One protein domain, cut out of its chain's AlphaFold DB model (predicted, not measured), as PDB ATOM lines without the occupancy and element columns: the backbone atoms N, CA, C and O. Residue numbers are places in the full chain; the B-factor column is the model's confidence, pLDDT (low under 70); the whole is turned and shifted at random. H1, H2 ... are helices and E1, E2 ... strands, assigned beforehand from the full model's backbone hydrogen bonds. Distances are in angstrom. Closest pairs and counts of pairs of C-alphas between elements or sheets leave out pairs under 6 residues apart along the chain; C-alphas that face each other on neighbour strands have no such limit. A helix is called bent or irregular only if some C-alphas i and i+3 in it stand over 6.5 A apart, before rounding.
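What this domain is: This is residues 4 to 22 and 129 to 222 of the 225 residues of an uncharacterized protein of Bradyrhizobium lablabi (UniProt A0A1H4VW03). A small, strongly twisted sheet of six strands is curled into a nearly closed barrel, its two edge strands E5 and E6 coming near to each other. Helices H1 and H2 pack on its outside by E1 and E2; at the seam the short helix H3 packs on E5, and the last helix, H4, lies farther out beyond H3. The 113 printed residues hold two named helices, then six strands, then two more helices; the sheet's order is E5, E4, E1, E2, E3, E6, all antiparallel. The class is mixed, helices and strands, with 56 of the 113 printed residues in named elements, under half. The whole is compact, with a radius of gyration of the C-alphas of 13.6 A and spans of 36 by 32 by 27 A.

Where its parts are: H1, residues 4 to 13, begins with C-alpha 4 at (29.619, 13.084, 40.417) and is 14.5 A long. H2, residues 15 to 22, is 10.5 A long. E1, residues 145 to 150, begins with C-alpha 145 at (16.352, 15.549, 48.084) and is 16.7 A long. E2, residues 156 to 163, is the longest strand at 20.7 A and bends by 54 degrees at residue 160. E3, residues 167 to 172, is 15.5 A long. E4 is residues 185 to 187, E5 residues 193 to 196 and E6 residues 206 to 208. H3, residues 210 to 213, and H4, residues 216 to 219, follow; C-alpha 219 is at (-4.232, 8.534, 48.155).

How they stand to each other: The sheet is a folded sheet, one sheet bent back on itself: E5, E4 and E1 face E3 and E6, with E2 as the hinge. E1, E2 and E3 form a meander, each strand the antiparallel neighbour of the one before; with E4, the antiparallel neighbour of E1, they make a Greek key. In the hairpin of E1 and E2, N 147 and O 159 are 2.9 A apart. In the hairpin of E2 and E3, N 169 and O 162 are 2.9 A apart. Between E3 and E6, N 168 and O 207 are 2.7 A apart; between E4 and E1, N 148 and O 187 are 2.8 A apart. In the hairpin of E4 and E5, N 186 and O 195 are 2.8 A apart. These five pairs are within hydrogen-bond range. The closest C-alphas of the edge strands E5 and E6 are those of Gly 195 and Pro 208, 5.5 A apart. H1 is on the sheet at a height of 9.3 A, over E2 and only just over E1, on which 3 of its C-alphas fall; it runs across the strands, at 80 degrees to E2 on the local plane. Its closest C-alphas to E2 are those of Arg 7 and Cys 158, 5.8 A. H2 is on the sheet at a height of 9.1 A, over E1, slantwise to the strands. H1 and H2 meet only through their link. H3 is on the sheet, over none of its strands; the closest C-alphas of H3 and E5 are those of Gly 195 and Leu 210, 4.9 A. H4 is not on the sheet; it is close to H3 but not clearly touching, the closest C-alphas being those of Met 211 and Leu 219, 7.3 A. In H1 and H2 every O i to N i+4 pair is within hydrogen-bond range; H3 and H4 are too short for such a pair.

The domain as a whole: The C-alphas farthest apart are those of Ala 5 and Trp 217, 41.1 A. Residues 23 to 128 are not printed, and C-alphas 22 and 129 are 19.0 A apart across this cut. The link from E3 to E4, 12 residues, is long. The mean pLDDT of the printed part is 86.6; residues 135 to 142, 174 to 175 and 201 to 204 are under 70.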
ATOM      1  N   GLN A   4      29.598  14.403  41.055       77.00
ATOM      2  CA  GLN A   4      29.619  13.084  40.417       77.00
ATOM      3  C   GLN A   4      29.906  11.922  41.393       77.00
ATOM      4  O   GLN A   4      29.353  10.830  41.238       77.00
ATOM      5  N   ALA A   5      30.760  12.129  42.401       81.25
ATOM      6  CA  ALA A   5      31.059  11.110  43.405       81.25
ATOM      7  C   ALA A   5      29.882  10.891  44.371       81.25
ATOM      8  O   ALA A   5      29.593   9.742  44.710       81.25
ATOM      9  N   LYS A   6      29.156  11.957  44.747       82.56
ATOM     10  CA  LYS A   6      27.930  11.854  45.562       82.56
ATOM     11  C   LYS A   6      26.856  11.034  44.846       82.56
ATOM     12  O   LYS A   6      26.319  10.093  45.424       82.56
ATOM     13  N   ARG A   7      26.621  11.311  43.559       83.12
ATOM     14  CA  ARG A   7      25.637  10.579  42.738       83.12
ATOM     15  C   ARG A   7      25.968   9.092  42.602       83.12
ATOM     16  O   ARG A   7      25.087   8.243  42.728       83.12
ATOM     17  N   ARG A   8      27.246   8.749  42.395       85.94
ATOM     18  CA  ARG A   8      27.700   7.345  42.353       85.94
ATOM     19  C   ARG A   8      27.500   6.631  43.688       85.94
ATOM     20  O   ARG A   8      27.079   5.475  43.701       85.94
ATOM     21  N   GLN A   9      27.782   7.309  44.799       88.19
ATOM     22  CA  GLN A   9      27.549   6.755  46.129       88.19
ATOM     23  C   GLN A   9      26.056   6.511  46.375       88.19
ATOM     24  O   GLN A   9      25.694   5.415  46.793       88.19
ATOM     25  N   ALA A  10      25.191   7.472  46.042       86.06
ATOM     26  CA  ALA A  10      23.743   7.335  46.185       86.06
ATOM     27  C   ALA A  10      23.184   6.148  45.380       86.06
ATOM     28  O   ALA A  10      22.463   5.316  45.927       86.06
ATOM     29  N   LEU A  11      23.596   6.000  44.113       88.31
ATOM     30  CA  LEU A  11      23.238   4.842  43.279       88.31
ATOM     31  C   LEU A  11      23.703   3.511  43.882       88.31
ATOM     32  O   LEU A  11      23.020   2.499  43.749       88.31
ATOM     33  N   THR A  12      24.870   3.503  44.529       90.62
ATOM     34  CA  THR A  12      25.413   2.300  45.171       90.62
ATOM     35  C   THR A  12      24.589   1.915  46.395       90.62
ATOM     36  O   THR A  12      24.228   0.751  46.536       90.62
ATOM     37  N   VAL A  13      24.252   2.889  47.245       90.38
ATOM     38  CA  VAL A  13      23.448   2.677  48.460       90.38
ATOM     39  C   VAL A  13      22.035   2.201  48.117       90.38
ATOM     40  O   VAL A  13      21.533   1.274  48.741       90.38
ATOM     41  N   ALA A  14      21.408   2.787  47.095       91.88
ATOM     42  CA  ALA A  14      20.030   2.478  46.720       91.88
ATOM     43  C   ALA A  14      19.887   1.256  45.792       91.88
ATOM     44  O   ALA A  14      18.770   0.873  45.447       91.88
ATOM     45  N   LYS A  15      20.994   0.637  45.355       92.50
ATOM     46  CA  LYS A  15      21.033  -0.301  44.218       92.50
ATOM     47  C   LYS A  15      19.931  -1.363  44.243       92.50
ATOM     48  O   LYS A  15      19.229  -1.522  43.245       92.50
ATOM     49  N   ASP A  16      19.767  -2.074  45.353       94.19
ATOM     50  CA  ASP A  16      18.817  -3.190  45.440       94.19
ATOM     51  C   ASP A  16      17.363  -2.707  45.409       94.19
ATOM     52  O   ASP A  16      16.521  -3.301  44.731       94.19
ATOM     53  N   LYS A  17      17.083  -1.573  46.065       95.69
ATOM     54  CA  LYS A  17      15.774  -0.911  46.035       95.69
ATOM     55  C   LYS A  17      15.427  -0.440  44.628       95.69
ATOM     56  O   LYS A  17      14.337  -0.717  44.138       95.69
ATOM     57  N   LEU A  18      16.392   0.160  43.935       95.06
ATOM     58  CA  LEU A  18      16.246   0.591  42.548       95.06
ATOM     59  C   LEU A  18      15.986  -0.592  41.597       95.06
ATOM     60  O   LEU A  18      15.165  -0.489  40.684       95.06
ATOM     61  N   GLN A  19      16.649  -1.738  41.784       94.88
ATOM     62  CA  GLN A  19      16.373  -2.927  40.964       94.88
ATOM     63  C   GLN A  19      14.989  -3.519  41.238       94.88
ATOM     64  O   GLN A  19      14.320  -3.947  40.297       94.88
ATOM     65  N   ALA A  20      14.540  -3.524  42.495       94.81
ATOM     66  CA  ALA A  20      13.188  -3.953  42.836       94.81
ATOM     67  C   ALA A  20      12.131  -3.029  42.211       94.81
ATOM     68  O   ALA A  20      11.241  -3.515  41.514       94.81
ATOM     69  N   ALA A  21      12.295  -1.710  42.368       96.88
ATOM     70  CA  ALA A  21      11.419  -0.694  41.789       96.88
ATOM     71  C   ALA A  21      11.339  -0.811  40.258       96.88
ATOM     72  O   ALA A  21      10.263  -0.726  39.672       96.88
ATOM     73  N   LYS A  22      12.457  -1.099  39.581       97.06
ATOM     74  CA  LYS A  22      12.486  -1.223  38.116       97.06
ATOM     75  C   LYS A  22      11.481  -2.249  37.573       97.06
ATOM     76  O   LYS A  22      10.978  -2.056  36.469       97.06
ATOM     77  N   LYS A 129       7.056   9.730  50.944       92.69
ATOM     78  CA  LYS A 129       6.773  11.119  51.313       92.69
ATOM     79  C   LYS A 129       7.316  12.066  50.251       92.69
ATOM     80  O   LYS A 129       8.424  11.887  49.746       92.69
ATOM     81  N   SER A 130       6.540  13.102  49.950       89.25
ATOM     82  CA  SER A 130       7.039  14.192  49.119       89.25
ATOM     83  C   SER A 130       8.178  14.912  49.846       89.25
ATOM     84  O   SER A 130       8.132  15.007  51.077       89.25
ATOM     85  N   PRO A 131       9.194  15.424  49.125       89.69
ATOM     86  CA  PRO A 131      10.155  16.352  49.705       89.69
ATOM     87  C   PRO A 131       9.446  17.530  50.382       89.69
ATOM     88  O   PRO A 131       8.361  17.932  49.953       89.69
ATOM     89  N   ASP A 132      10.085  18.112  51.397       84.12
ATOM     90  CA  ASP A 132       9.537  19.276  52.092       84.12
ATOM     91  C   ASP A 132       9.237  20.415  51.104       84.12
ATOM     92  O   ASP A 132      10.028  20.727  50.204       84.12
ATOM     93  N   VAL A 133       8.056  21.017  51.267       79.62
ATOM     94  CA  VAL A 133       7.596  22.131  50.436       79.62
ATOM     95  C   VAL A 133       8.426  23.367  50.749       79.62
ATOM     96  O   VAL A 133       8.472  23.825  51.893       79.62
ATOM     97  N   LEU A 134       9.024  23.959  49.718       72.12
ATOM     98  CA  LEU A 134       9.705  25.238  49.869       72.12
ATOM     99  C   LEU A 134       8.696  26.361  50.055       72.12
ATOM    100  O   LEU A 134       7.735  26.502  49.294       72.12
ATOM    101  N   ALA A 135       8.942  27.203  51.057       66.06
ATOM    102  CA  ALA A 135       8.181  28.429  51.195       66.06
ATOM    103  C   ALA A 135       8.492  29.336  49.982       66.06
ATOM    104  O   ALA A 135       9.668  29.584  49.712       66.06
ATOM    105  N   PRO A 136       7.481  29.889  49.279       58.38
ATOM    106  CA  PRO A 136       7.669  30.612  48.011       58.38
ATOM    107  C   PRO A 136       8.617  31.823  48.053       58.38
ATOM    108  O   PRO A 136       8.962  32.372  47.014       58.38
ATOM    109  N   HIS A 137       8.978  32.287  49.252       61.78
ATOM    110  CA  HIS A 137       9.796  33.472  49.507       61.78
ATOM    111  C   HIS A 137      11.226  33.148  49.969       61.78
ATOM    112  O   HIS A 137      12.018  34.070  50.162       61.78
ATOM    113  N   LEU A 138      11.562  31.871  50.164       58.09
ATOM    114  CA  LEU A 138      12.920  31.441  50.481       58.09
ATOM    115  C   LEU A 138      13.649  31.186  49.159       58.09
ATOM    116  O   LEU A 138      13.604  30.096  48.604       58.09
ATOM    117  N   TRP A 139      14.295  32.230  48.641       50.16
ATOM    118  CA  TRP A 139      15.138  32.197  47.436       50.16
ATOM    119  C   TRP A 139      16.509  31.535  47.675       50.16
ATOM    120  O   TRP A 139      17.427  31.729  46.884       50.16
ATOM    121  N   GLU A 140      16.683  30.830  48.795       52.56
ATOM    122  CA  GLU A 140      17.951  30.195  49.147       52.56
ATOM    123  C   GLU A 140      18.189  28.933  48.310       52.56
ATOM    124  O   GLU A 140      17.246  28.226  47.941       52.56
ATOM    125  N   ASP A 141      19.467  28.645  48.042       56.34
ATOM    126  CA  ASP A 141      19.936  27.415  47.407       56.34
ATOM    127  C   ASP A 141      19.502  26.202  48.242       56.34
ATOM    128  O   ASP A 141      20.181  25.770  49.177       56.34
ATOM    129  N   HIS A 142      18.330  25.652  47.927       62.53
ATOM    130  CA  HIS A 142      17.818  24.491  48.630       62.53
ATOM    131  C   HIS A 142      18.561  23.233  48.157       62.53
ATOM    132  O   HIS A 142      18.597  22.962  46.953       62.53
ATOM    133  N   PRO A 143      19.101  22.405  49.073       70.38
ATOM    134  CA  PRO A 143      19.896  21.233  48.699       70.38
ATOM    135  C   PRO A 143      19.083  20.150  47.974       70.38
ATOM    136  O   PRO A 143      19.663  19.217  47.420       70.38
ATOM    137  N   GLY A 144      17.752  20.268  47.980       82.50
ATOM    138  CA  GLY A 144      16.830  19.274  47.446       82.50
ATOM    139  C   GLY A 144      16.945  17.942  48.181       82.50
ATOM    140  O   GLY A 144      17.607  17.807  49.206       82.50
ATOM    141  N   THR A 145      16.262  16.939  47.654       90.12
ATOM    142  CA  THR A 145      16.352  15.549  48.084       90.12
ATOM    143  C   THR A 145      16.882  14.723  46.925       90.12
ATOM    144  O   THR A 145      16.558  14.970  45.762       90.12
ATOM    145  N   THR A 146      17.723  13.739  47.231       92.94
ATOM    146  CA  THR A 146      18.186  12.779  46.231       92.94
ATOM    147  C   THR A 146      17.026  11.903  45.774       92.94
ATOM    148  O   THR A 146      16.369  11.263  46.592       92.94
ATOM    149  N   ALA A 147      16.821  11.837  44.464       95.00
ATOM    150  CA  ALA A 147      15.843  10.963  43.838       95.00
ATOM    151  C   ALA A 147      16.431  10.304  42.589       95.00
ATOM    152  O   ALA A 147      17.574  10.557  42.192       95.00
ATOM    153  N   PHE A 148      15.640   9.429  41.974       95.81
ATOM    154  CA  PHE A 148      16.056   8.671  40.809       95.81
ATOM    155  C   PHE A 148      14.968   8.628  39.744       95.81
ATOM    156  O   PHE A 148      13.778   8.508  40.041       95.81
ATOM    157  N   THR A 149      15.397   8.670  38.484       95.00
ATOM    158  CA  THR A 149      14.544   8.436  37.311       95.00
ATOM    159  C   THR A 149      15.164   7.366  36.417       95.00
ATOM    160  O   THR A 149      16.387   7.216  36.357       95.00
ATOM    161  N   LEU A 150      14.336   6.574  35.731       95.25
ATOM    162  CA  LEU A 150      14.823   5.515  34.846       95.25
ATOM    163  C   LEU A 150      14.971   6.031  33.411       95.25
ATOM    164  O   LEU A 150      13.985   6.386  32.769       95.25
ATOM    165  N   SER A 151      16.181   5.992  32.858       93.75
ATOM    166  CA  SER A 151      16.438   6.435  31.484       93.75
ATOM    167  C   SER A 151      15.748   5.559  30.422       93.75
ATOM    168  O   SER A 151      15.246   4.460  30.687       93.75
ATOM    169  N   LEU A 152      15.766   6.008  29.163       92.31
ATOM    170  CA  LEU A 152      15.329   5.200  28.011       92.31
ATOM    171  C   LEU A 152      16.153   3.921  27.813       92.31
ATOM    172  O   LEU A 152      15.632   2.929  27.312       92.31
ATOM    173  N   LYS A 153      17.412   3.920  28.262       92.12
ATOM    174  CA  LYS A 153      18.296   2.746  28.231       92.12
ATOM    175  C   LYS A 153      18.048   1.783  29.399       92.12
ATOM    176  O   LYS A 153      18.708   0.756  29.495       92.12
ATOM    177  N   GLY A 154      17.108   2.103  30.293       92.12
ATOM    178  CA  GLY A 154      16.817   1.294  31.474       92.12
ATOM    179  C   GLY A 154      17.864   1.444  32.581       92.12
ATOM    180  O   GLY A 154      18.034   0.525  33.384       92.12
ATOM    181  N   GLU A 155      18.563   2.575  32.629       93.31
ATOM    182  CA  GLU A 155      19.571   2.878  33.646       93.31
ATOM    183  C   GLU A 155      19.030   3.928  34.612       93.31
ATOM    184  O   GLU A 155      18.522   4.965  34.180       93.31
ATOM    185  N   TRP A 156      19.168   3.683  35.912       94.88
ATOM    186  CA  TRP A 156      18.803   4.661  36.931       94.88
ATOM    187  C   TRP A 156      19.742   5.864  36.889       94.88
ATOM    188  O   TRP A 156      20.963   5.714  36.919       94.88
ATOM    189  N   GLN A 157      19.153   7.052  36.826       92.50
ATOM    190  CA  GLN A 157      19.838   8.333  36.866       92.50
ATOM    191  C   GLN A 157      19.543   8.992  38.206       92.50
ATOM    192  O   GLN A 157      18.383   9.150  38.576       92.50
ATOM    193  N   CYS A 158      20.598   9.357  38.926       92.56
ATOM    194  CA  CYS A 158      20.487  10.139  40.150       92.56
ATOM    195  C   CYS A 158      20.173  11.592  39.791       92.56
ATOM    196  O   CYS A 158      20.864  12.178  38.953       92.56
ATOM    197  N   CYS A 159      19.176  12.164  40.452       90.50
ATOM    198  CA  CYS A 159      18.792  13.560  40.326       90.50
ATOM    199  C   CYS A 159      18.551  14.197  41.700       90.50
ATOM    200  O   CYS A 159      18.479  13.509  42.724       90.50
ATOM    201  N   THR A 160      18.436  15.521  41.700       90.12
ATOM    202  CA  THR A 160      18.063  16.307  42.879       90.12
ATOM    203  C   THR A 160      16.696  16.919  42.637       90.12
ATOM    204  O   THR A 160      16.466  17.528  41.587       90.12
ATOM    205  N   VAL A 161      15.787  16.730  43.594       90.69
ATOM    206  CA  VAL A 161      14.391  17.161  43.487       90.69
ATOM    207  C   VAL A 161      13.966  17.971  44.700       90.69
ATOM    208  O   VAL A 161      14.371  17.678  45.820       90.69
ATOM    209  N   TYR A 162      13.126  18.975  44.504       90.44
ATOM    210  CA  TYR A 162      12.457  19.676  45.600       90.44
ATOM    211  C   TYR A 162      10.977  19.855  45.281       90.44
ATOM    212  O   TYR A 162      10.591  19.833  44.110       90.44
ATOM    213  N   ASN A 163      10.151  20.028  46.310       90.44
ATOM    214  CA  ASN A 163       8.734  20.297  46.132       90.44
ATOM    215  C   ASN A 163       8.470  21.810  46.178       90.44
ATOM    216  O   ASN A 163       8.795  22.484  47.155       90.44
ATOM    217  N   ASN A 164       7.869  22.351  45.119       86.12
ATOM    218  CA  ASN A 164       7.454  23.751  45.029       86.12
ATOM    219  C   ASN A 164       5.941  23.909  45.266       86.12
ATOM    220  O   ASN A 164       5.225  24.526  44.471       86.12
ATOM    221  N   GLY A 165       5.435  23.264  46.315       84.31
ATOM    222  CA  GLY A 165       4.019  23.209  46.670       84.31
ATOM    223  C   GLY A 165       3.344  21.965  46.111       84.31
ATOM    224  O   GLY A 165       3.186  20.981  46.817       84.31
ATOM    225  N   ARG A 166       2.917  22.020  44.846       86.19
ATOM    226  CA  ARG A 166       2.191  20.914  44.190       86.19
ATOM    227  C   ARG A 166       3.074  20.073  43.264       86.19
ATOM    228  O   ARG A 166       2.728  18.957  42.897       86.19
ATOM    229  N   LEU A 167       4.198  20.632  42.824       91.75
ATOM    230  CA  LEU A 167       5.014  20.074  41.750       91.75
ATOM    231  C   LEU A 167       6.441  19.859  42.241       91.75
ATOM    232  O   LEU A 167       7.047  20.753  42.834       91.75
ATOM    233  N   LEU A 168       6.987  18.698  41.912       92.81
ATOM    234  CA  LEU A 168       8.401  18.402  42.022       92.81
ATOM    235  C   LEU A 168       9.164  19.098  40.900       92.81
ATOM    236  O   LEU A 168       8.802  19.009  39.723       92.81
ATOM    237  N   VAL A 169      10.254  19.756  41.269       90.00
ATOM    238  CA  VAL A 169      11.193  20.366  40.334       90.00
ATOM    239  C   VAL A 169      12.512  19.617  40.405       90.00
ATOM    240  O   VAL A 169      13.075  19.440  41.483       90.00
ATOM    241  N   ILE A 170      12.992  19.176  39.243       88.12
ATOM    242  CA  ILE A 170      14.285  18.506  39.098       88.12
ATOM    243  C   ILE A 170      15.324  19.568  38.727       88.12
ATOM    244  O   ILE A 170      15.227  20.169  37.658       88.12
ATOM    245  N   THR A 171      16.288  19.824  39.610       80.88
ATOM    246  CA  THR A 171      17.317  20.870  39.427       80.88
ATOM    247  C   THR A 171      18.605  20.329  38.839       80.88
ATOM    248  O   THR A 171      19.251  20.982  38.028       80.88
ATOM    249  N   GLU A 172      18.962  19.109  39.217       77.56
ATOM    250  CA  GLU A 172      20.163  18.437  38.753       77.56
ATOM    251  C   GLU A 172      19.814  17.104  38.104       77.56
ATOM    252  O   GLU A 172      19.005  16.337  38.627       77.56
ATOM    253  N   GLY A 173      20.446  16.810  36.967       73.81
ATOM    254  CA  GLY A 173      20.128  15.620  36.173       73.81
ATOM    255  C   GLY A 173      18.866  15.770  35.317       73.81
ATOM    256  O   GLY A 173      18.450  14.794  34.699       73.81
ATOM    257  N   ALA A 174      18.281  16.969  35.239       62.59
ATOM    258  CA  ALA A 174      17.118  17.258  34.401       62.59
ATOM    259  C   ALA A 174      17.377  16.998  32.909       62.59
ATOM    260  O   ALA A 174      16.524  16.423  32.235       62.59
ATOM    261  N   ASP A 175      18.588  17.286  32.417       66.00
ATOM    262  CA  ASP A 175      19.012  16.992  31.040       66.00
ATOM    263  C   ASP A 175      18.895  15.502  30.686       66.00
ATOM    264  O   ASP A 175      18.892  15.134  29.507       66.00
ATOM    265  N   ALA A 176      18.824  14.620  31.688       70.94
ATOM    266  CA  ALA A 176      18.646  13.188  31.497       70.94
ATOM    267  C   ALA A 176      17.194  12.802  31.163       70.94
ATOM    268  O   ALA A 176      16.973  11.689  30.680       70.94
ATOM    269  N   ILE A 177      16.222  13.696  31.371       83.19
ATOM    270  CA  ILE A 177      14.825  13.473  30.999       83.19
ATOM    271  C   ILE A 177      14.685  13.708  29.501       83.19
ATOM    272  O   ILE A 177      14.969  14.784  28.976       83.19
ATOM    273  N   LYS A 178      14.267  12.663  28.792       86.38
ATOM    274  CA  LYS A 178      14.083  12.669  27.341       86.38
ATOM    275  C   LYS A 178      12.650  12.281  26.999       86.38
ATOM    276  O   LYS A 178      11.981  11.595  27.773       86.38
ATOM    277  N   GLY A 179      12.198  12.684  25.812       86.50
ATOM    278  CA  GLY A 179      10.915  12.232  25.272       86.50
ATOM    279  C   GLY A 179      10.797  10.702  25.318       86.50
ATOM    280  O   GLY A 179      11.769   9.998  25.054       86.50
ATOM    281  N   GLY A 180       9.623  10.196  25.702       88.56
ATOM    282  CA  GLY A 180       9.384   8.766  25.958       88.56
ATOM    283  C   GLY A 180       9.637   8.317  27.405       88.56
ATOM    284  O   GLY A 180       9.481   7.138  27.718       88.56
ATOM    285  N   MET A 181      10.033   9.233  28.299       93.88
ATOM    286  CA  MET A 181      10.079   8.984  29.747       93.88
ATOM    287  C   MET A 181       8.791   9.382  30.479       93.88
ATOM    288  O   MET A 181       8.677   9.068  31.662       93.88
ATOM    289  N   SER A 182       7.834  10.027  29.807       95.19
ATOM    290  CA  SER A 182       6.554  10.438  30.393       95.19
ATOM    291  C   SER A 182       5.847   9.292  31.116       95.19
ATOM    292  O   SER A 182       5.800   8.174  30.610       95.19
ATOM    293  N   GLY A 183       5.343   9.575  32.313       97.31
ATOM    294  CA  GLY A 183       4.731   8.631  33.242       97.31
ATOM    295  C   GLY A 183       5.707   7.700  33.973       97.31
ATOM    296  O   GLY A 183       5.274   6.897  34.793       97.31
ATOM    297  N   SER A 184       7.027   7.812  33.755       97.38
ATOM    298  CA  SER A 184       8.008   7.115  34.607       97.38
ATOM    299  C   SER A 184       7.904   7.603  36.052       97.38
ATOM    300  O   SER A 184       7.716   8.803  36.256       97.38
ATOM    301  N   PRO A 185       8.128   6.746  37.057       97.75
ATOM    302  CA  PRO A 185       8.185   7.205  38.433       97.75
ATOM    303  C   PRO A 185       9.443   8.044  38.679       97.75
ATOM    304  O   PRO A 185      10.521   7.773  38.136       97.75
ATOM    305  N   ILE A 186       9.295   9.036  39.551       97.38
ATOM    306  CA  ILE A 186      10.385   9.655  40.302       97.38
ATOM    307  C   ILE A 186      10.372   8.971  41.667       97.38
ATOM    308  O   ILE A 186       9.349   9.004  42.355       97.38
ATOM    309  N   ILE A 187      11.480   8.330  42.039       97.19
ATOM    310  CA  ILE A 187      11.564   7.536  43.273       97.19
ATOM    311  C   ILE A 187      12.617   8.071  44.235       97.19
ATOM    312  O   ILE A 187      13.627   8.633  43.810       97.19
ATOM    313  N   ASP A 188      12.389   7.870  45.528       95.75
ATOM    314  CA  ASP A 188      13.345   8.197  46.581       95.75
ATOM    315  C   ASP A 188      14.453   7.128  46.721       95.75
ATOM    316  O   ASP A 188      14.539   6.157  45.962       95.75
ATOM    317  N   ILE A 189      15.322   7.296  47.722       94.88
ATOM    318  CA  ILE A 189      16.412   6.354  48.020       94.88
ATOM    319  C   ILE A 189      15.932   4.980  48.517       94.88
ATOM    320  O   ILE A 189      16.676   3.999  48.437       94.88
ATOM    321  N   ASN A 190      14.694   4.889  49.004       94.94
ATOM    322  CA  ASN A 190      14.078   3.654  49.481       94.94
ATOM    323  C   ASN A 190      13.389   2.877  48.351       94.94
ATOM    324  O   ASN A 190      12.993   1.725  48.551       94.94
ATOM    325  N   GLY A 191      13.303   3.469  47.156       95.75
ATOM    326  CA  GLY A 191      12.600   2.914  46.005       95.75
ATOM    327  C   GLY A 191      11.094   3.174  46.029       95.75
ATOM    328  O   GLY A 191      10.370   2.527  45.273       95.75
ATOM    329  N   ALA A 192      10.629   4.088  46.884       97.31
ATOM    330  CA  ALA A 192       9.237   4.502  46.961       97.31
ATOM    331  C   ALA A 192       8.957   5.623  45.950       97.31
ATOM    332  O   ALA A 192       9.807   6.483  45.701       97.31
ATOM    333  N   ALA A 193       7.770   5.617  45.348       97.88
ATOM    334  CA  ALA A 193       7.377   6.612  44.359       97.88
ATOM    335  C   ALA A 193       6.946   7.915  45.043       97.88
ATOM    336  O   ALA A 193       6.036   7.913  45.867       97.88
ATOM    337  N   ILE A 194       7.581   9.028  44.676       97.25
ATOM    338  CA  ILE A 194       7.283  10.369  45.214       97.25
ATOM    339  C   ILE A 194       6.655  11.290  44.162       97.25
ATOM    340  O   ILE A 194       5.969  12.255  44.494       97.25
ATOM    341  N   GLY A 195       6.862  10.984  42.881       96.88
ATOM    342  CA  GLY A 195       6.374  11.764  41.750       96.88
ATOM    343  C   GLY A 195       6.315  10.948  40.468       96.88
ATOM    344  O   GLY A 195       6.701   9.777  40.443       96.88
ATOM    345  N   LEU A 196       5.894  11.586  39.380       96.12
ATOM    346  CA  LEU A 196       5.980  11.015  38.035       96.12
ATOM    347  C   LEU A 196       6.560  12.021  37.046       96.12
ATOM    348  O   LEU A 196       6.369  13.223  37.182       96.12
ATOM    349  N   VAL A 197       7.277  11.533  36.041       95.94
ATOM    350  CA  VAL A 197       7.840  12.358  34.973       95.94
ATOM    351  C   VAL A 197       6.711  12.795  34.041       95.94
ATOM    352  O   VAL A 197       6.109  11.962  33.375       95.94
ATOM    353  N   SER A 198       6.435  14.090  33.971       94.38
ATOM    354  CA  SER A 198       5.455  14.694  33.057       94.38
ATOM    355  C   SER A 198       6.159  15.558  32.012       94.38
ATOM    356  O   SER A 198       5.926  15.407  30.814       94.38
ATOM    357  N   THR A 199       7.093  16.405  32.455       88.50
ATOM    358  CA  THR A 199       7.844  17.323  31.591       88.50
ATOM    359  C   THR A 199       9.351  17.110  31.735       88.50
ATOM    360  O   THR A 199       9.834  16.605  32.750       88.50
ATOM    361  N   GLY A 200      10.106  17.476  30.697       71.25
ATOM    362  CA  GLY A 200      11.566  17.478  30.733       71.25
ATOM    363  C   GLY A 200      12.151  18.430  29.697       71.25
ATOM    364  O   GLY A 200      11.971  18.209  28.499       71.25
ATOM    365  N   SER A 201      12.818  19.484  30.169       60.81
ATOM    366  CA  SER A 201      13.710  20.391  29.426       60.81
ATOM    367  C   SER A 201      14.196  21.521  30.343       60.81
ATOM    368  O   SER A 201      13.546  21.850  31.331       60.81
ATOM    369  N   ASP A 202      15.305  22.172  29.984       56.12
ATOM    370  CA  ASP A 202      16.034  23.181  30.773       56.12
ATOM    371  C   ASP A 202      15.164  24.290  31.410       56.12
ATOM    372  O   ASP A 202      15.537  24.849  32.438       56.12
ATOM    373  N   SER A 203      13.989  24.601  30.847       54.31
ATOM    374  CA  SER A 203      13.058  25.605  31.380       54.31
ATOM    375  C   SER A 203      11.777  25.035  32.009       54.31
ATOM    376  O   SER A 203      11.086  25.765  32.728       54.31
ATOM    377  N   HIS A 204      11.426  23.764  31.768       62.38
ATOM    378  CA  HIS A 204      10.158  23.138  32.173       62.38
ATOM    379  C   HIS A 204      10.400  21.730  32.749       62.38
ATOM    380  O   HIS A 204      10.157  20.721  32.094       62.38
ATOM    381  N   ASN A 205      10.857  21.676  34.005       78.69
ATOM    382  CA  ASN A 205      11.109  20.435  34.757       78.69
ATOM    383  C   ASN A 205      10.098  20.232  35.891       78.69
ATOM    384  O   ASN A 205      10.475  19.897  37.014       78.69
ATOM    385  N   LYS A 206       8.819  20.509  35.621       89.12
ATOM    386  CA  LYS A 206       7.744  20.441  36.615       89.12
ATOM    387  C   LYS A 206       7.023  19.107  36.506       89.12
ATOM    388  O   LYS A 206       6.472  18.770  35.461       89.12
ATOM    389  N   ASN A 207       7.031  18.367  37.597       94.19
ATOM    390  CA  ASN A 207       6.570  16.992  37.652       94.19
ATOM    391  C   ASN A 207       5.567  16.837  38.800       94.19
ATOM    392  O   ASN A 207       5.779  17.438  39.849       94.19
ATOM    393  N   PRO A 208       4.475  16.079  38.646       95.56
ATOM    394  CA  PRO A 208       3.487  15.928  39.709       95.56
ATOM    395  C   PRO A 208       4.098  15.270  40.946       95.56
ATOM    396  O   PRO A 208       4.753  14.231  40.836       95.56
ATOM    397  N   SER A 209       3.874  15.873  42.113       95.56
ATOM    398  CA  SER A 209       4.090  15.213  43.403       95.56
ATOM    399  C   SER A 209       2.912  14.277  43.652       95.56
ATOM    400  O   SER A 209       1.767  14.722  43.628       95.56
ATOM    401  N   LEU A 210       3.151  12.984  43.884       95.62
ATOM    402  CA  LEU A 210       2.043  12.032  44.070       95.62
ATOM    403  C   LEU A 210       1.203  12.389  45.300       95.62
ATOM    404  O   LEU A 210      -0.020  12.316  45.260       95.62
ATOM    405  N   MET A 211       1.860  12.870  46.352       93.38
ATOM    406  CA  MET A 211       1.227  13.342  47.580       93.38
ATOM    407  C   MET A 211       0.267  14.510  47.395       93.38
ATOM    408  O   MET A 211      -0.742  14.589  48.092       93.38
ATOM    409  N   ASP A 212       0.599  15.416  46.480       92.44
ATOM    410  CA  ASP A 212      -0.103  16.691  46.329       92.44
ATOM    411  C   ASP A 212      -1.059  16.690  45.126       92.44
ATOM    412  O   ASP A 212      -1.978  17.506  45.065       92.44
ATOM    413  N   CYS A 213      -0.855  15.779  44.167       94.88
ATOM    414  CA  CYS A 213      -1.612  15.707  42.914       94.88
ATOM    415  C   CYS A 213      -2.585  14.522  42.829       94.88
ATOM    416  O   CYS A 213      -3.513  14.566  42.014       94.88
ATOM    417  N   LEU A 214      -2.395  13.449  43.610       94.50
ATOM    418  CA  LEU A 214      -3.344  12.333  43.609       94.50
ATOM    419  C   LEU A 214      -4.660  12.733  44.274       94.50
ATOM    420  O   LEU A 214      -4.692  13.449  45.276       94.50
ATOM    421  N   LEU A 215      -5.769  12.226  43.730       92.44
ATOM    422  CA  LEU A 215      -7.075  12.461  44.335       92.44
ATOM    423  C   LEU A 215      -7.110  11.872  45.757       92.44
ATOM    424  O   LEU A 215      -6.685  10.727  45.948       92.44
ATOM    425  N   PRO A 216      -7.684  12.582  46.751       93.25
ATOM    426  CA  PRO A 216      -7.630  12.155  48.148       93.25
ATOM    427  C   PRO A 216      -8.181  10.752  48.417       93.25
ATOM    428  O   PRO A 216      -7.753  10.099  49.364       93.25
ATOM    429  N   TRP A 217      -9.158  10.286  47.631       94.50
ATOM    430  CA  TRP A 217      -9.716   8.944  47.799       94.50
ATOM    431  C   TRP A 217      -8.718   7.847  47.417       94.50
ATOM    432  O   TRP A 217      -8.637   6.853  48.131       94.50
ATOM    433  N   LEU A 218      -7.951   8.048  46.341       94.62
ATOM    434  CA  LEU A 218      -6.947   7.095  45.878       94.62
ATOM    435  C   LEU A 218      -5.764   7.120  46.836       94.62
ATOM    436  O   LEU A 218      -5.341   6.078  47.318       94.62
ATOM    437  N   LEU A 219      -5.320   8.321  47.207       93.31
ATOM    438  CA  LEU A 219      -4.232   8.534  48.155       93.31
ATOM    439  C   LEU A 219      -4.457   7.755  49.470       93.31
ATOM    440  O   LEU A 219      -3.567   7.050  49.931       93.31
ATOM    441  N   ARG A 220      -5.678   7.773  50.024       93.50
ATOM    442  CA  ARG A 220      -6.030   7.014  51.243       93.50
ATOM    443  C   ARG A 220      -5.965   5.487  51.110       93.50
ATOM    444  O   ARG A 220      -5.934   4.826  52.143       93.50
ATOM    445  N   LYS A 221      -6.013   4.937  49.894       93.19
ATOM    446  CA  LYS A 221      -5.951   3.487  49.651       93.19
ATOM    447  C   LYS A 221      -4.527   2.964  49.488       93.19
ATOM    448  O   LYS A 221      -4.281   1.814  49.824       93.19
ATOM    449  N   LEU A 222      -3.637   3.774  48.914       93.38
ATOM    450  CA  LEU A 222      -2.292   3.342  48.533       93.38
ATOM    451  C   LEU A 222      -1.456   2.958  49.760       93.38
ATOM    452  O   LEU A 222      -1.744   3.413  50.860       93.38
TER     453      LEU A 222